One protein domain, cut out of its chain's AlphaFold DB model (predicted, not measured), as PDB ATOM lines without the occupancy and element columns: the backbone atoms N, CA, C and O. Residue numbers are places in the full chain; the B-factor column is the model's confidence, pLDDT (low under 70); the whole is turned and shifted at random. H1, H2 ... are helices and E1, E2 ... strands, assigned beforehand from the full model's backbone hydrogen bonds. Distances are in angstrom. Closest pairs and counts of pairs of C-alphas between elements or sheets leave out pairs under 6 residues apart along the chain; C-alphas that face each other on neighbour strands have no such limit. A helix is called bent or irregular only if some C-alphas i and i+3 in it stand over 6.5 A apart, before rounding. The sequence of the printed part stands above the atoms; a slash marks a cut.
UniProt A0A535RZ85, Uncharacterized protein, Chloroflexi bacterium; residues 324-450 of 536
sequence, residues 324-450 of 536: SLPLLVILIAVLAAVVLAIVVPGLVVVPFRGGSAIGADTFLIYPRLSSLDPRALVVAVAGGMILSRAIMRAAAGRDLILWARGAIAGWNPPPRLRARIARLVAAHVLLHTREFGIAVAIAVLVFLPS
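Overview. This is residues 324 to 450 of the 536 residues of an uncharacterized protein of Chloroflexi bacterium (UniProt A0A535RZ85). A rod of helices in which H2 runs through the middle, with H1a, the longer arm of the bent helix H1, on one side of it and H5 on the other, both running opposite ways to H2. H4 crosses near one end of this row with H3 packed on it, while at the other end of the rod the chain makes a long loop holding E1, of which residues 357 to 363 stick out. The printed part has 127 residues, with five named helices and one named strand in the order H1, E1, H2, H3, H4, H5; the class is mostly helix, and E1 pairs with no named strand. The whole is loose, with a radius of gyration of the C-alphas of 19.0 A, and spans 70 by 26 by 22 A.

Arrangement. H1, residues 325 to 352, was assigned as one helix by its hydrogen bonds but is bent: C-alphas 342 and 345 are 6.8 A apart, and its arms H1a, residues 325 to 342, and H1b, residues 345 to 352, stand at a steep tilt of 46 degrees. H1a touches H2, residues 374 to 396, at a steep tilt of 42 degrees, opposite ways; their closest C-alphas, of Ala 337 and Gly 384, are 4.3 A apart. H2 also touches H5, residues 433 to 450, closest at the C-alphas of Val 379 and Val 440, 5.0 A, at a shallow tilt of 33 degrees, only just short of steep, opposite ways. H1a and H5 are apart. With residues 385 to 389 alone H2 touches H4, residues 417 to 431, about perpendicular at 86 degrees; the closest C-alphas, of Arg 389 and Leu 430, are 5.4 A apart. H4 touches H3, residues 399 to 408, at a steep tilt of 51 degrees, opposite ways, with the closest C-alphas, of Ala 404 and Ala 427, 4.3 A apart. Every O i to N i+4 pair is within hydrogen-bond range in H1a, H2, H3 and H4; in H1b it is 2 of 4 and in H5 12 of 14.

Along the chain. H1a begins at C-alpha 325, (2.221, -35.366, 25.503), and is 26.3 A long. H1b, 12.1 A, is irregular, with C-alphas 348 and 351 6.6 A apart. E1 is residues 363 to 366. H2 is 32.2 A long and begins at C-alpha 374, (3.663, -62.156, 14.567). H3 is 14.4 A and H4 21.0 A long. H5, 26.2 A, is only just irregular, with C-alphas 446 and 449 6.7 A apart, and ends at C-alpha 450, (8.401, -66.219, 3.672).

Size, cuts and confidence. The two C-alphas farthest apart, of Ala 360 and Asn 412, are 69.9 A apart. The printed part has no cut and no long link. The mean pLDDT of the printed part is 85.2; residues 352 to 361 and 367 to 369 are under 70.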
ATOM      1  N   SER A 324      -0.871 -33.991  28.106       89.19
ATOM      2  CA  SER A 324      -1.308 -34.546  26.821       89.19
ATOM      3  C   SER A 324      -0.190 -35.272  26.056       89.19
ATOM      4  O   SER A 324      -0.462 -36.202  25.292       89.19
ATOM      5  N   LEU A 325       1.076 -34.915  26.301       90.50
ATOM      6  CA  LEU A 325       2.221 -35.366  25.503       90.50
ATOM      7  C   LEU A 325       2.394 -36.899  25.500       90.50
ATOM      8  O   LEU A 325       2.530 -37.464  24.412       90.50
ATOM      9  N   PRO A 326       2.323 -37.622  26.640       91.69
ATOM     10  CA  PRO A 326       2.399 -39.082  26.634       91.69
ATOM     11  C   PRO A 326       1.318 -39.744  25.776       91.69
ATOM     12  O   PRO A 326       1.597 -40.707  25.064       91.69
ATOM     13  N   LEU A 327       0.087 -39.225  25.840       92.31
ATOM     14  CA  LEU A 327      -1.042 -39.764  25.083       92.31
ATOM     15  C   LEU A 327      -0.843 -39.537  23.587       92.31
ATOM     16  O   LEU A 327      -1.073 -40.456  22.809       92.31
ATOM     17  N   LEU A 328      -0.357 -38.358  23.199       93.00
ATOM     18  CA  LEU A 328      -0.054 -38.027  21.809       93.00
ATOM     19  C   LEU A 328       1.022 -38.961  21.225       93.00
ATOM     20  O   LEU A 328       0.820 -39.533  20.156       93.00
ATOM     21  N   VAL A 329       2.134 -39.174  21.943       94.06
ATOM     22  CA  VAL A 329       3.230 -40.067  21.509       94.06
ATOM     23  C   VAL A 329       2.724 -41.493  21.287       94.06
ATOM     24  O   VAL A 329       3.038 -42.114  20.268       94.06
ATOM     25  N   ILE A 330       1.935 -42.008  22.235       93.88
ATOM     26  CA  ILE A 330       1.372 -43.361  22.166       93.88
ATOM     27  C   ILE A 330       0.347 -43.457  21.032       93.88
ATOM     28  O   ILE A 330       0.391 -44.415  20.267       93.88
ATOM     29  N   LEU A 331      -0.535 -42.467  20.879       95.25
ATOM     30  CA  LEU A 331      -1.548 -42.446  19.825       95.25
ATOM     31  C   LEU A 331      -0.908 -42.477  18.433       95.25
ATOM     32  O   LEU A 331      -1.287 -43.306  17.610       95.25
ATOM     33  N   ILE A 332       0.094 -41.628  18.188       95.38
ATOM     34  CA  ILE A 332       0.823 -41.606  16.913       95.38
ATOM     35  C   ILE A 332       1.501 -42.957  16.668       95.38
ATOM     36  O   ILE A 332       1.433 -43.479  15.558       95.38
ATOM     37  N   ALA A 333       2.116 -43.550  17.697       95.44
ATOM     38  CA  ALA A 333       2.770 -44.849  17.566       95.44
ATOM     39  C   ALA A 333       1.781 -45.970  17.220       95.44
ATOM     40  O   ALA A 333       2.064 -46.777  16.336       95.44
ATOM     41  N   VAL A 334       0.618 -46.004  17.875       95.62
ATOM     42  CA  VAL A 334      -0.433 -46.999  17.620       95.62
ATOM     43  C   VAL A 334      -1.010 -46.831  16.217       95.62
ATOM     44  O   VAL A 334      -1.102 -47.812  15.485       95.62
ATOM     45  N   LEU A 335      -1.346 -45.607  15.804       96.75
ATOM     46  CA  LEU A 335      -1.870 -45.344  14.459       96.75
ATOM     47  C   LEU A 335      -0.856 -45.723  13.374       96.75
ATOM     48  O   LEU A 335      -1.209 -46.406  12.414       96.75
ATOM     49  N   ALA A 336       0.412 -45.350  13.557       95.44
ATOM     50  CA  ALA A 336       1.488 -45.740  12.653       95.44
ATOM     51  C   ALA A 336       1.659 -47.265  12.592       95.44
ATOM     52  O   ALA A 336       1.816 -47.818  11.505       95.44
ATOM     53  N   ALA A 337       1.585 -47.953  13.734       94.69
ATOM     54  CA  ALA A 337       1.670 -49.408  13.785       94.69
ATOM     55  C   ALA A 337       0.502 -50.083  13.055       94.69
ATOM     56  O   ALA A 337       0.726 -51.038  12.322       94.69
ATOM     57  N   VAL A 338      -0.729 -49.579  13.182       94.38
ATOM     58  CA  VAL A 338      -1.886 -50.124  12.451       94.38
ATOM     59  C   VAL A 338      -1.697 -49.988  10.939       94.38
ATOM     60  O   VAL A 338      -1.891 -50.957  10.209       94.38
ATOM     61  N   VAL A 339      -1.259 -48.818  10.464       94.44
ATOM     62  CA  VAL A 339      -0.989 -48.606   9.032       94.44
ATOM     63  C   VAL A 339       0.134 -49.528   8.552       94.44
ATOM     64  O   VAL A 339      -0.003 -50.188   7.523       94.44
ATOM     65  N   LEU A 340       1.228 -49.634   9.311       92.44
ATOM     66  CA  LEU A 340       2.337 -50.520   8.961       92.44
ATOM     67  C   LEU A 340       1.929 -51.997   8.976       92.44
ATOM     68  O   LEU A 340       2.365 -52.732   8.100       92.44
ATOM     69  N   ALA A 341       1.061 -52.441   9.885       90.38
ATOM     70  CA  ALA A 341       0.586 -53.829   9.918       90.38
ATOM     71  C   ALA A 341      -0.181 -54.216   8.640       90.38
ATOM     72  O   ALA A 341      -0.127 -55.367   8.211       90.38
ATOM     73  N   ILE A 342      -0.855 -53.252   8.005       88.75
ATOM     74  CA  ILE A 342      -1.551 -53.447   6.725       88.75
ATOM     75  C   ILE A 342      -0.557 -53.432   5.553       88.75
ATOM     76  O   ILE A 342      -0.667 -54.237   4.631       88.75
ATOM     77  N   VAL A 343       0.422 -52.524   5.576       88.44
ATOM     78  CA  VAL A 343       1.306 -52.252   4.428       88.44
ATOM     79  C   VAL A 343       2.528 -53.182   4.368       88.44
ATOM     80  O   VAL A 343       2.935 -53.588   3.278       88.44
ATOM     81  N   VAL A 344       3.118 -53.543   5.513       88.38
ATOM     82  CA  VAL A 344       4.364 -54.332   5.613       88.38
ATOM     83  C   VAL A 344       4.285 -55.680   4.886       88.38
ATOM     84  O   VAL A 344       5.211 -55.968   4.123       88.38
ATOM     85  N   PRO A 345       3.212 -56.490   5.034       82.31
ATOM     86  CA  PRO A 345       3.085 -57.738   4.283       82.31
ATOM     87  C   PRO A 345       3.156 -57.517   2.767       82.31
ATOM     88  O   PRO A 345       3.835 -58.256   2.060       82.31
ATOM     89  N   GLY A 346       2.515 -56.456   2.267       78.38
ATOM     90  CA  GLY A 346       2.553 -56.093   0.853       78.38
ATOM     91  C   GLY A 346       3.952 -55.689   0.392       78.38
ATOM     92  O   GLY A 346       4.446 -56.230  -0.597       78.38
ATOM     93  N   LEU A 347       4.610 -54.787   1.126       81.19
ATOM     94  CA  LEU A 347       5.943 -54.277   0.781       81.19
ATOM     95  C   LEU A 347       7.004 -55.372   0.683       81.19
ATOM     96  O   LEU A 347       7.907 -55.265  -0.140       81.19
ATOM     97  N   VAL A 348       6.902 -56.417   1.502       77.50
ATOM     98  CA  VAL A 348       7.889 -57.503   1.502       77.50
ATOM     99  C   VAL A 348       7.715 -58.422   0.303       77.50
ATOM    100  O   VAL A 348       8.709 -58.911  -0.221       77.50
ATOM    101  N   VAL A 349       6.485 -58.638  -0.168       72.69
ATOM    102  CA  VAL A 349       6.230 -59.519  -1.319       72.69
ATOM    103  C   VAL A 349       6.551 -58.817  -2.640       72.69
ATOM    104  O   VAL A 349       7.053 -59.461  -3.554       72.69
ATOM    105  N   VAL A 350       6.303 -57.505  -2.754       74.56
ATOM    106  CA  VAL A 350       6.528 -56.715  -3.986       74.56
ATOM    107  C   VAL A 350       7.880 -56.976  -4.677       74.56
ATOM    108  O   VAL A 350       7.847 -57.261  -5.875       74.56
ATOM    109  N   PRO A 351       9.049 -56.939  -4.005       71.50
ATOM    110  CA  PRO A 351      10.336 -57.164  -4.668       71.50
ATOM    111  C   PRO A 351      10.507 -58.583  -5.227       71.50
ATOM    112  O   PRO A 351      11.306 -58.780  -6.137       71.50
ATOM    113  N   PHE A 352       9.756 -59.566  -4.726       69.44
ATOM    114  CA  PHE A 352       9.802 -60.947  -5.211       69.44
ATOM    115  C   PHE A 352       8.786 -61.232  -6.327       69.44
ATOM    116  O   PHE A 352       8.781 -62.337  -6.863       69.44
ATOM    117  N   ARG A 353       7.949 -60.252  -6.707       68.25
ATOM    118  CA  ARG A 353       6.922 -60.422  -7.752       68.25
ATOM    119  C   ARG A 353       7.449 -60.340  -9.187       68.25
ATOM    120  O   ARG A 353       6.733 -60.725 -10.104       68.25
ATOM    121  N   GLY A 354       8.666 -59.838  -9.405       56.25
ATOM    122  CA  GLY A 354       9.263 -59.708 -10.737       56.25
ATOM    123  C   GLY A 354      10.373 -60.731 -10.950       56.25
ATOM    124  O   GLY A 354      11.388 -60.667 -10.263       56.25
ATOM    125  N   GLY A 355      10.217 -61.663 -11.896       54.81
ATOM    126  CA  GLY A 355      11.355 -62.502 -12.293       54.81
ATOM    127  C   GLY A 355      11.083 -63.778 -13.084       54.81
ATOM    128  O   GLY A 355      12.037 -64.354 -13.592       54.81
ATOM    129  N   SER A 356       9.843 -64.242 -13.221       56.38
ATOM    130  CA  SER A 356       9.541 -65.431 -14.030       56.38
ATOM    131  C   SER A 356       8.656 -65.051 -15.207       56.38
ATOM    132  O   SER A 356       7.508 -64.663 -15.005       56.38
ATOM    133  N   ALA A 357       9.185 -65.160 -16.428       54.44
ATOM    134  CA  ALA A 357       8.355 -65.281 -17.618       54.44
ATOM    135  C   ALA A 357       7.565 -66.586 -17.464       54.44
ATOM    136  O   ALA A 357       8.141 -67.671 -17.477       54.44
ATOM    137  N   ILE A 358       6.275 -66.461 -17.169       62.59
ATOM    138  CA  ILE A 358       5.390 -67.598 -16.936       62.59
ATOM    139  C   ILE A 358       5.036 -68.171 -18.315       62.59
ATOM    140  O   ILE A 358       4.606 -67.420 -19.193       62.59
ATOM    141  N   GLY A 359       5.278 -69.467 -18.530       64.94
ATOM    142  CA  GLY A 359       4.826 -70.167 -19.734       64.94
ATOM    143  C   GLY A 359       3.296 -70.210 -19.802       64.94
ATOM    144  O   GLY A 359       2.628 -70.045 -18.785       64.94
ATOM    145  N   ALA A 360       2.727 -70.435 -20.990       66.25
ATOM    146  CA  ALA A 360       1.273 -70.394 -21.199       66.25
ATOM    147  C   ALA A 360       0.472 -71.379 -20.313       66.25
ATOM    148  O   ALA A 360      -0.698 -71.124 -20.046       66.25
ATOM    149  N   ASP A 361       1.120 -72.434 -19.802       69.88
ATOM    150  CA  ASP A 361       0.516 -73.503 -18.992       69.88
ATOM    151  C   ASP A 361       1.087 -73.585 -17.564       69.88
ATOM    152  O   ASP A 361       1.118 -74.650 -16.946       69.88
ATOM    153  N   THR A 362       1.584 -72.468 -17.030       75.19
ATOM    154  CA  THR A 362       2.160 -72.412 -15.682       75.19
ATOM    155  C   THR A 362       1.379 -71.439 -14.801       75.19
ATOM    156  O   THR A 362       1.127 -70.300 -15.184       75.19
ATOM    157  N   PHE A 363       1.021 -71.856 -13.588       76.50
ATOM    158  CA  PHE A 363       0.343 -71.018 -12.602       76.50
ATOM    159  C   PHE A 363       1.312 -70.636 -11.489       76.50
ATOM    160  O   PHE A 363       2.013 -71.489 -10.943       76.50
ATOM    161  N   LEU A 364       1.329 -69.353 -11.127       75.38
ATOM    162  CA  LEU A 364       2.164 -68.832 -10.049       75.38
ATOM    163  C   LEU A 364       1.286 -68.314  -8.911       75.38
ATOM    164  O   LEU A 364       0.483 -67.394  -9.092       75.38
ATOM    165  N   ILE A 365       1.465 -68.897  -7.729       75.50
ATOM    166  CA  ILE A 365       0.669 -68.598  -6.541       75.50
ATOM    167  C   ILE A 365       1.594 -68.069  -5.453       75.50
ATOM    168  O   ILE A 365       2.533 -68.744  -5.019       75.50
ATOM    169  N   TYR A 366       1.310 -66.846  -5.002       70.94
ATOM    170  CA  TYR A 366       2.002 -66.242  -3.869       70.94
ATOM    171  C   TYR A 366       1.184 -66.447  -2.590       70.94
ATOM    172  O   TYR A 366       0.019 -66.022  -2.552       70.94
ATOM    173  N   PRO A 367       1.763 -67.037  -1.527       66.12
ATOM    174  CA  PRO A 367       1.099 -67.096  -0.234       66.12
ATOM    175  C   PRO A 367       0.871 -65.668   0.284       66.12
ATOM    176  O   PRO A 367       1.769 -64.820   0.237       66.12
ATOM    177  N   ARG A 368      -0.341 -65.361   0.768       64.25
ATOM    178  CA  ARG A 368      -0.570 -64.072   1.433       64.25
ATOM    179  C   ARG A 368       0.027 -64.115   2.830       64.25
ATOM    180  O   ARG A 368      -0.420 -64.860   3.695       64.25
ATOM    181  N   LEU A 369       1.004 -63.246   3.055       69.75
ATOM    182  CA  LEU A 369       1.454 -62.902   4.396       69.75
ATOM    183  C   LEU A 369       0.294 -62.201   5.116       69.75
ATOM    184  O   LEU A 369      -0.204 -61.170   4.657       69.75
ATOM    185  N   SER A 370      -0.169 -62.787   6.218       73.88
ATOM    186  CA  SER A 370      -1.249 -62.219   7.025       73.88
ATOM    187  C   SER A 370      -0.789 -60.933   7.714       73.88
ATOM    188  O   SER A 370       0.338 -60.849   8.204       73.88
ATOM    189  N   SER A 371      -1.681 -59.949   7.831       74.19
ATOM    190  CA  SER A 371      -1.453 -58.759   8.667       74.19
ATOM    191  C   SER A 371      -1.331 -59.096  10.160       74.19
ATOM    192  O   SER A 371      -0.800 -58.298  10.930       74.19
ATOM    193  N   LEU A 372      -1.789 -60.287  10.564       78.94
ATOM    194  CA  LEU A 372      -1.669 -60.824  11.921       78.94
ATOM    195  C   LEU A 372      -0.477 -61.777  12.091       78.94
ATOM    196  O   LEU A 372      -0.358 -62.409  13.141       78.94
ATOM    197  N   ASP A 373       0.408 -61.897  11.094       80.56
ATOM    198  CA  ASP A 373       1.663 -62.628  11.280       80.56
ATOM    199  C   ASP A 373       2.457 -61.962  12.424       80.56
ATOM    200  O   ASP A 373       2.697 -60.748  12.373       80.56
ATOM    201  N   PRO A 374       2.886 -62.713  13.461       84.69
ATOM    202  CA  PRO A 374       3.663 -62.156  14.567       84.69
ATOM    203  C   PRO A 374       4.896 -61.371  14.094       84.69
ATOM    204  O   PRO A 374       5.267 -60.381  14.720       84.69
ATOM    205  N   ARG A 375       5.514 -61.755  12.973       85.00
ATOM    206  CA  ARG A 375       6.672 -61.059  12.390       85.00
ATOM    207  C   ARG A 375       6.271 -59.700  11.823       85.00
ATOM    208  O   ARG A 375       6.922 -58.699  12.124       85.00
ATOM    209  N   ALA A 376       5.181 -59.658  11.055       86.06
ATOM    210  CA  ALA A 376       4.638 -58.421  10.498       86.06
ATOM    211  C   ALA A 376       4.192 -57.463  11.613       86.06
ATOM    212  O   ALA A 376       4.485 -56.270  11.549       86.06
ATOM    213  N   LEU A 377       3.581 -57.988  12.680       90.38
ATOM    214  CA  LEU A 377       3.196 -57.212  13.858       90.38
ATOM    215  C   LEU A 377       4.407 -56.617  14.586       90.38
ATOM    216  O   LEU A 377       4.370 -55.446  14.959       90.38
ATOM    217  N   VAL A 378       5.501 -57.369  14.753       90.75
ATOM    218  CA  VAL A 378       6.734 -56.842  15.367       90.75
ATOM    219  C   VAL A 378       7.327 -55.712  14.525       90.75
ATOM    220  O   VAL A 378       7.653 -54.659  15.079       90.75
ATOM    221  N   VAL A 379       7.418 -55.883  13.198       90.75
ATOM    222  CA  VAL A 379       7.879 -54.817  12.286       90.75
ATOM    223  C   VAL A 379       6.969 -53.595  12.385       90.75
ATOM    224  O   VAL A 379       7.458 -52.471  12.478       90.75
ATOM    225  N   ALA A 380       5.655 -53.804  12.402       92.88
ATOM    226  CA  ALA A 380       4.672 -52.736  12.444       92.88
ATOM    227  C   ALA A 380       4.728 -51.936  13.749       92.88
ATOM    228  O   ALA A 380       4.792 -50.708  13.716       92.88
ATOM    229  N   VAL A 381       4.776 -52.610  14.900       93.88
ATOM    230  CA  VAL A 381       4.866 -51.957  16.213       93.88
ATOM    231  C   VAL A 381       6.199 -51.230  16.361       93.88
ATOM    232  O   VAL A 381       6.211 -50.047  16.699       93.88
ATOM    233  N   ALA A 382       7.324 -51.889  16.069       94.06
ATOM    234  CA  ALA A 382       8.641 -51.270  16.197       94.06
ATOM    235  C   ALA A 382       8.826 -50.108  15.202       94.06
ATOM    236  O   ALA A 382       9.317 -49.044  15.579       94.06
ATOM    237  N   GLY A 383       8.356 -50.263  13.961       92.81
ATOM    238  CA  GLY A 383       8.313 -49.196  12.964       92.81
ATOM    239  C   GLY A 383       7.419 -48.028  13.392       92.81
ATOM    240  O   GLY A 383       7.817 -46.873  13.250       92.81
ATOM    241  N   GLY A 384       6.268 -48.312  14.006       93.81
ATOM    242  CA  GLY A 384       5.368 -47.306  14.570       93.81
ATOM    243  C   GLY A 384       6.024 -46.487  15.684       93.81
ATOM    244  O   GLY A 384       5.891 -45.263  15.706       93.81
ATOM    245  N   MET A 385       6.814 -47.123  16.557       94.81
ATOM    246  CA  MET A 385       7.596 -46.428  17.592       94.81
ATOM    247  C   MET A 385       8.670 -45.509  16.994       94.81
ATOM    248  O   MET A 385       8.830 -44.367  17.435       94.81
ATOM    249  N   ILE A 386       9.388 -45.976  15.966       94.38
ATOM    250  CA  ILE A 386      10.405 -45.178  15.262       94.38
ATOM    251  C   ILE A 386       9.754 -43.969  14.582       94.38
ATOM    252  O   ILE A 386      10.246 -42.846  14.724       94.38
ATOM    253  N   LEU A 387       8.638 -44.186  13.880       93.62
ATOM    254  CA  LEU A 387       7.925 -43.130  13.169       93.62
ATOM    255  C   LEU A 387       7.321 -42.110  14.140       93.62
ATOM    256  O   LEU A 387       7.473 -40.909  13.922       93.62
ATOM    257  N   SER A 388       6.731 -42.565  15.249       94.19
ATOM    258  CA  SER A 388       6.235 -41.686  16.313       94.19
ATOM    259  C   SER A 388       7.337 -40.776  16.840       94.19
ATOM    260  O   SER A 388       7.167 -39.557  16.873       94.19
ATOM    261  N   ARG A 389       8.524 -41.318  17.144       93.12
ATOM    262  CA  ARG A 389       9.663 -40.483  17.542       93.12
ATOM    263  C   ARG A 389      10.069 -39.496  16.447       93.12
ATOM    264  O   ARG A 389      10.387 -38.356  16.778       93.12
ATOM    265  N   ALA A 390      10.114 -39.906  15.180       91.81
ATOM    266  CA  ALA A 390      10.500 -39.024  14.078       91.81
ATOM    267  C   ALA A 390       9.529 -37.839  13.937       91.81
ATOM    268  O   ALA A 390       9.971 -36.690  13.923       91.81
ATOM    269  N   ILE A 391       8.220 -38.114  13.938       92.88
ATOM    270  CA  ILE A 391       7.151 -37.107  13.881       92.88
ATOM    271  C   ILE A 391       7.228 -36.181  15.095       92.88
ATOM    272  O   ILE A 391       7.269 -34.960  14.956       92.88
ATOM    273  N   MET A 392       7.322 -36.749  16.296       91.56
ATOM    274  CA  MET A 392       7.384 -35.972  17.529       91.56
ATOM    275  C   MET A 392       8.637 -35.105  17.598       91.56
ATOM    276  O   MET A 392       8.574 -33.970  18.061       91.56
ATOM    277  N   ARG A 393       9.778 -35.593  17.104       89.56
ATOM    278  CA  ARG A 393      11.015 -34.808  17.042       89.56
ATOM    279  C   ARG A 393      10.910 -33.661  16.040       89.56
ATOM    280  O   ARG A 393      11.450 -32.594  16.317       89.56
ATOM    281  N   ALA A 394      10.227 -33.867  14.916       88.81
ATOM    282  CA  ALA A 394       9.951 -32.807  13.953       88.81
ATOM    283  C   ALA A 394       9.013 -31.736  14.541       88.81
ATOM    284  O   ALA A 394       9.249 -30.552  14.336       88.81
ATOM    285  N   ALA A 395       8.008 -32.140  15.324       88.19
ATOM    286  CA  ALA A 395       7.020 -31.226  15.899       88.19
ATOM    287  C   ALA A 395       7.490 -30.499  17.175       88.19
ATOM    288  O   ALA A 395       7.213 -29.319  17.355       88.19
ATOM    289  N   ALA A 396       8.171 -31.196  18.090       84.56
ATOM    290  CA  ALA A 396       8.492 -30.701  19.434       84.56
ATOM    291  C   ALA A 396       9.975 -30.341  19.643       84.56
ATOM    292  O   ALA A 396      10.334 -29.846  20.710       84.56
ATOM    293  N   GLY A 397      10.842 -30.584  18.657       84.94
ATOM    294  CA  GLY A 397      12.239 -30.153  18.691       84.94
ATOM    295  C   GLY A 397      13.124 -30.896  19.702       84.94
ATOM    296  O   GLY A 397      12.903 -32.062  20.042       84.94
ATOM    297  N   ARG A 398      14.204 -30.233  20.142       78.62
ATOM    298  CA  ARG A 398      15.253 -30.827  20.998       78.62
ATOM    299  C   ARG A 398      14.791 -31.064  22.439       78.62
ATOM    300  O   ARG A 398      15.227 -32.040  23.050       78.62
ATOM    301  N   ASP A 399      13.868 -30.245  22.940       83.88
ATOM    302  CA  ASP A 399      13.374 -30.314  24.323       83.88
ATOM    303  C   ASP A 399      12.515 -31.555  24.593       83.88
ATOM    304  O   ASP A 399      12.346 -31.972  25.734       83.88
ATOM    305  N   LEU A 400      12.045 -32.229  23.541       88.56
ATOM    306  CA  LEU A 400      11.362 -33.512  23.668       88.56
ATOM    307  C   LEU A 400      12.254 -34.596  24.299       88.56
ATOM    308  O   LEU A 400      11.779 -35.441  25.056       88.56
ATOM    309  N   ILE A 401      13.554 -34.584  23.992       89.12
ATOM    310  CA  ILE A 401      14.507 -35.552  24.554       89.12
ATOM    311  C   ILE A 401      14.775 -35.227  26.024       89.12
ATOM    312  O   ILE A 401      14.857 -36.147  26.837       89.12
ATOM    313  N   LEU A 402      14.864 -33.936  26.363       88.94
ATOM    314  CA  LEU A 402      14.948 -33.469  27.745       88.94
ATOM    315  C   LEU A 402      13.728 -33.950  28.543       88.94
ATOM    316  O   LEU A 402      13.888 -34.568  29.594       88.94
ATOM    317  N   TRP A 403      12.521 -33.760  28.000       92.25
ATOM    318  CA  TRP A 403      11.286 -34.258  28.605       92.25
ATOM    319  C   TRP A 403      11.322 -35.773  28.824       92.25
ATOM    320  O   TRP A 403      11.064 -36.242  29.929       92.25
ATOM    321  N   ALA A 404      11.707 -36.553  27.810       91.44
ATOM    322  CA  ALA A 404      11.757 -38.008  27.928       91.44
ATOM    323  C   ALA A 404      12.760 -38.473  29.001       91.44
ATOM    324  O   ALA A 404      12.474 -39.395  29.764       91.44
ATOM    325  N   ARG A 405      13.924 -37.821  29.112       90.38
ATOM    326  CA  ARG A 405      14.912 -38.150  30.151       90.38
ATOM    327  C   ARG A 405      14.433 -37.755  31.546       90.38
ATOM    328  O   ARG A 405      14.505 -38.581  32.451       90.38
ATOM    329  N   GLY A 406      13.889 -36.546  31.701       90.06
ATOM    330  CA  GLY A 406      13.289 -36.086  32.956       90.06
ATOM    331  C   GLY A 406      12.145 -36.988  33.418       90.06
ATOM    332  O   GLY A 406      12.058 -37.342  34.592       90.06
ATOM    333  N   ALA A 407      11.320 -37.464  32.483       90.69
ATOM    334  CA  ALA A 407      10.237 -38.402  32.755       90.69
ATOM    335  C   ALA A 407      10.734 -39.751  33.309       90.69
ATOM    336  O   ALA A 407      10.142 -40.261  34.261       90.69
ATOM    337  N   ILE A 408      11.819 -40.318  32.759       88.81
ATOM    338  CA  ILE A 408      12.431 -41.557  33.281       88.81
ATOM    339  C   ILE A 408      13.098 -41.326  34.637       88.81
ATOM    340  O   ILE A 408      12.970 -42.168  35.523       88.81
ATOM    341  N   ALA A 409      13.752 -40.178  34.830       87.19
ATOM    342  CA  ALA A 409      14.339 -39.801  36.116       87.19
ATOM    343  C   ALA A 409      13.290 -39.522  37.208       87.19
ATOM    344  O   ALA A 409      13.634 -39.351  38.375       87.19
ATOM    345  N   GLY A 410      12.004 -39.505  36.851       87.81
ATOM    346  CA  GLY A 410      10.911 -39.320  37.796       87.81
ATOM    347  C   GLY A 410      10.651 -37.859  38.145       87.81
ATOM    348  O   GLY A 410      10.092 -37.585  39.205       87.81
ATOM    349  N   TRP A 411      11.025 -36.919  37.277       89.44
ATOM    350  CA  TRP A 411      10.670 -35.515  37.450       89.44
ATOM    351  C   TRP A 411       9.153 -35.323  37.327       89.44
ATOM    352  O   TRP A 411       8.508 -35.863  36.426       89.44
ATOM    353  N   ASN A 412       8.593 -34.552  38.267       87.19
ATOM    354  CA  ASN A 412       7.169 -34.217  38.367       87.19
ATOM    355  C   ASN A 412       6.218 -35.423  38.187       87.19
ATOM    356  O   ASN A 412       5.408 -35.422  37.260       87.19
ATOM    357  N   PRO A 413       6.315 -36.494  38.999       85.88
ATOM    358  CA  PRO A 413       5.573 -37.725  38.747       85.88
ATOM    359  C   PRO A 413       4.058 -37.471  38.818       85.88
ATOM    360  O   PRO A 413       3.585 -36.830  39.757       85.88
ATOM    361  N   PRO A 414       3.267 -37.984  37.857       86.62
ATOM    362  CA  PRO A 414       1.832 -37.772  37.884       86.62
ATOM    363  C   PRO A 414       1.218 -38.576  39.043       86.62
ATOM    364  O   PRO A 414       1.677 -39.685  39.334       86.62
ATOM    365  N   PRO A 415       0.141 -38.077  39.673       87.12
ATOM    366  CA  PRO A 415      -0.441 -38.717  40.855       87.12
ATOM    367  C   PRO A 415      -1.086 -40.074  40.539       87.12
ATOM    368  O   PRO A 415      -1.169 -40.952  41.392       87.12
ATOM    369  N   ARG A 416      -1.553 -40.272  39.299       92.19
ATOM    370  CA  ARG A 416      -2.243 -41.497  38.873       92.19
ATOM    371  C   ARG A 416      -1.259 -42.501  38.273       92.19
ATOM    372  O   ARG A 416      -0.549 -42.178  37.321       92.19
ATOM    373  N   LEU A 417      -1.319 -43.758  38.727       90.44
ATOM    374  CA  LEU A 417      -0.452 -44.843  38.242       90.44
ATOM    375  C   LEU A 417      -0.523 -45.033  36.718       90.44
ATOM    376  O   LEU A 417       0.508 -45.156  36.067       90.44
ATOM    377  N   ARG A 418      -1.726 -44.992  36.125       90.62
ATOM    378  CA  ARG A 418      -1.902 -45.132  34.666       90.62
ATOM    379  C   ARG A 418      -1.186 -44.028  33.884       90.62
ATOM    380  O   ARG A 418      -0.531 -44.316  32.891       90.62
ATOM    381  N   ALA A 419      -1.264 -42.787  34.364       89.44
ATOM    382  CA  ALA A 419      -0.556 -41.660  33.757       89.44
ATOM    383  C   ALA A 419       0.965 -41.808  33.914       89.44
ATOM    384  O   ALA A 419       1.715 -41.474  33.000       89.44
ATOM    385  N   ARG A 420       1.422 -42.373  35.038       91.19
ATOM    386  CA  ARG A 420       2.839 -42.673  35.272       91.19
ATOM    387  C   ARG A 420       3.358 -43.723  34.295       91.19
ATOM    388  O   ARG A 420       4.401 -43.512  33.690       91.19
ATOM    389  N   ILE A 421       2.613 -44.810  34.097       92.00
ATOM    390  CA  ILE A 421       2.957 -45.859  33.128       92.00
ATOM    391  C   ILE A 421       2.968 -45.284  31.709       92.00
ATOM    392  O   ILE A 421       3.957 -45.453  31.006       92.00
ATOM    393  N   ALA A 422       1.925 -44.549  31.307       91.88
ATOM    394  CA  ALA A 422       1.862 -43.928  29.984       91.88
ATOM    395  C   ALA A 422       3.055 -42.991  29.730       91.88
ATOM    396  O   ALA A 422       3.673 -43.047  28.669       91.88
ATOM    397  N   ARG A 423       3.431 -42.177  30.725       94.00
ATOM    398  CA  ARG A 423       4.605 -41.303  30.646       94.00
ATOM    399  C   ARG A 423       5.905 -42.095  30.491       94.00
ATOM    400  O   ARG A 423       6.711 -41.745  29.635       94.00
ATOM    401  N   LEU A 424       6.104 -43.159  31.271       93.06
ATOM    402  CA  LEU A 424       7.300 -44.003  31.165       93.06
ATOM    403  C   LEU A 424       7.380 -44.719  29.813       93.06
ATOM    404  O   LEU A 424       8.449 -44.757  29.210       93.06
ATOM    405  N   VAL A 425       6.255 -45.229  29.306       92.12
ATOM    406  CA  VAL A 425       6.174 -45.855  27.979       92.12
ATOM    407  C   VAL A 425       6.522 -44.839  26.892       92.12
ATOM    408  O   VAL A 425       7.413 -45.097  26.089       92.12
ATOM    409  N   ALA A 426       5.900 -43.657  26.900       92.88
ATOM    410  CA  ALA A 426       6.191 -42.600  25.933       92.88
ATOM    411  C   ALA A 426       7.667 -42.167  25.978       92.88
ATOM    412  O   ALA A 426       8.310 -42.027  24.939       92.88
ATOM    413  N   ALA A 427       8.237 -42.015  27.174       93.06
ATOM    414  CA  ALA A 427       9.648 -41.692  27.336       93.06
ATOM    415  C   ALA A 427      10.570 -42.805  26.807       93.06
ATOM    416  O   ALA A 427      11.572 -42.521  26.150       93.06
ATOM    417  N   HIS A 428      10.215 -44.072  27.034       92.19
ATOM    418  CA  HIS A 428      10.966 -45.213  26.522       92.19
ATOM    419  C   HIS A 428      10.960 -45.248  24.985       92.19
ATOM    420  O   HIS A 428      12.035 -45.326  24.384       92.19
ATOM    421  N   VAL A 429       9.787 -45.061  24.361       92.12
ATOM    422  CA  VAL A 429       9.612 -44.925  22.900       92.12
ATOM    423  C   VAL A 429      10.507 -43.822  22.338       92.12
ATOM    424  O   VAL A 429      11.207 -44.006  21.340       92.12
ATOM    425  N   LEU A 430      10.544 -42.681  23.024       91.44
ATOM    426  CA  LEU A 430      11.325 -41.528  22.606       91.44
ATOM    427  C   LEU A 430      12.821 -41.665  22.837       91.44
ATOM    428  O   LEU A 430      13.539 -40.861  22.261       91.44
ATOM    429  N   LEU A 431      13.331 -42.615  23.621       90.00
ATOM    430  CA  LEU A 431      14.770 -42.739  23.897       90.00
ATOM    431  C   LEU A 431      15.412 -43.944  23.198       90.00
ATOM    432  O   LEU A 431      16.523 -43.815  22.679       90.00
ATOM    433  N   HIS A 432      14.696 -45.062  23.068       88.38
ATOM    434  CA  HIS A 432      15.266 -46.363  22.689       88.38
ATOM    435  C   HIS A 432      15.099 -46.720  21.198       88.38
ATOM    436  O   HIS A 432      15.043 -47.881  20.817       88.38
ATOM    437  N   THR A 433      15.107 -45.720  20.310       86.56
ATOM    438  CA  THR A 433      15.009 -45.897  18.833       86.56
ATOM    439  C   THR A 433      15.924 -46.973  18.250       86.56
ATOM    440  O   THR A 433      15.566 -47.631  17.280       86.56
ATOM    441  N   ARG A 434      17.133 -47.126  18.809       88.62
ATOM    442  CA  ARG A 434      18.110 -48.111  18.327       88.62
ATOM    443  C   ARG A 434      17.625 -49.539  18.548       88.62
ATOM    444  O   ARG A 434      17.800 -50.367  17.665       88.62
ATOM    445  N   GLU A 435      16.994 -49.802  19.687       89.56
ATOM    446  CA  GLU A 435      16.455 -51.120  20.027       89.56
ATOM    447  C   GLU A 435      15.315 -51.484  19.077       89.56
ATOM    448  O   GLU A 435      15.303 -52.581  18.524       89.56
ATOM    449  N   PHE A 436      14.430 -50.527  18.775       89.06
ATOM    450  CA  PHE A 436      13.383 -50.720  17.770       89.06
ATOM    451  C   PHE A 436      13.957 -50.931  16.367       89.06
ATOM    452  O   PHE A 436      13.468 -51.784  15.637       89.06
ATOM    453  N   GLY A 437      15.019 -50.210  15.992       89.31
ATOM    454  CA  GLY A 437      15.693 -50.406  14.704       89.31
ATOM    455  C   GLY A 437      16.286 -51.809  14.556       89.31
ATOM    456  O   GLY A 437      16.128 -52.437  13.513       89.31
ATOM    457  N   ILE A 438      16.904 -52.330  15.619       89.94
ATOM    458  CA  ILE A 438      17.408 -53.710  15.666       89.94
ATOM    459  C   ILE A 438      16.246 -54.705  15.575       89.94
ATOM    460  O   ILE A 438      16.322 -55.652  14.797       89.94
ATOM    461  N   ALA A 439      15.155 -54.477  16.312       88.00
ATOM    462  CA  ALA A 439      13.972 -55.334  16.264       88.00
ATOM    463  C   ALA A 439      13.353 -55.388  14.857       88.00
ATOM    464  O   ALA A 439      13.045 -56.475  14.376       88.00
ATOM    465  N   VAL A 440      13.241 -54.244  14.170       89.12
ATOM    466  CA  VAL A 440      12.797 -54.184  12.768       89.12
ATOM    467  C   VAL A 440      13.755 -54.958  11.866       89.12
ATOM    468  O   VAL A 440      13.298 -55.769  11.071       89.12
ATOM    469  N   ALA A 441      15.069 -54.759  11.999       87.25
ATOM    470  CA  ALA A 441      16.053 -55.450  11.166       87.25
ATOM    471  C   ALA A 441      15.983 -56.976  11.335       87.25
ATOM    472  O   ALA A 441      15.937 -57.702  10.344       87.25
ATOM    473  N   ILE A 442      15.914 -57.462  12.577       88.38
ATOM    474  CA  ILE A 442      15.766 -58.893  12.876       88.38
ATOM    475  C   ILE A 442      14.444 -59.417  12.316       88.38
ATOM    476  O   ILE A 442      14.429 -60.450  11.649       88.38
ATOM    477  N   ALA A 443      13.338 -58.711  12.552       85.38
ATOM    478  CA  ALA A 443      12.030 -59.155  12.098       85.38
ATOM    479  C   ALA A 443      11.952 -59.203  10.566       85.38
ATOM    480  O   ALA A 443      11.476 -60.197  10.030       85.38
ATOM    481  N   VAL A 444      12.506 -58.212   9.859       81.69
ATOM    482  CA  VAL A 444      12.619 -58.221   8.392       81.69
ATOM    483  C   VAL A 444      13.472 -59.398   7.919       81.69
ATOM    484  O   VAL A 444      13.025 -60.142   7.054       81.69
ATOM    485  N   LEU A 445      14.644 -59.644   8.517       83.75
ATOM    486  CA  LEU A 445      15.497 -60.789   8.160       83.75
ATOM    487  C   LEU A 445      14.779 -62.137   8.315       83.75
ATOM    488  O   LEU A 445      14.932 -63.013   7.467       83.75
ATOM    489  N   VAL A 446      13.963 -62.294   9.357       81.44
ATOM    490  CA  VAL A 446      13.137 -63.496   9.580       81.44
ATOM    491  C   VAL A 446      11.923 -63.546   8.638       81.44
ATOM    492  O   VAL A 446      11.354 -64.612   8.405       81.44
ATOM    493  N   PHE A 447      11.512 -62.412   8.074       75.69
ATOM    494  CA  PHE A 447      10.360 -62.296   7.179       75.69
ATOM    495  C   PHE A 447      10.721 -62.526   5.699       75.69
ATOM    496  O   PHE A 447       9.897 -63.041   4.946       75.69
ATOM    497  N   LEU A 448      11.965 -62.237   5.294       73.75
ATOM    498  CA  LEU A 448      12.471 -62.450   3.927       73.75
ATOM    499  C   LEU A 448      12.235 -63.869   3.364       73.75
ATOM    500  O   LEU A 448      11.815 -63.965   2.210       73.75
ATOM    501  N   PRO A 449      12.469 -64.966   4.117       71.31
ATOM    502  CA  PRO A 449      12.239 -66.318   3.610       71.31
ATOM    503  C   PRO A 449      10.795 -66.566   3.180       71.31
ATOM    504  O   PRO A 449      10.567 -67.188   2.148       71.31
ATOM    505  N   SER A 450       9.831 -66.034   3.933       70.06
ATOM    506  CA  SER A 450       8.401 -66.219   3.672       70.06
ATOM    507  C   SER A 450       7.902 -65.369   2.501       70.06
ATOM    508  O   SER A 450       6.947 -65.747   1.838       70.06
TER     509      SER A 450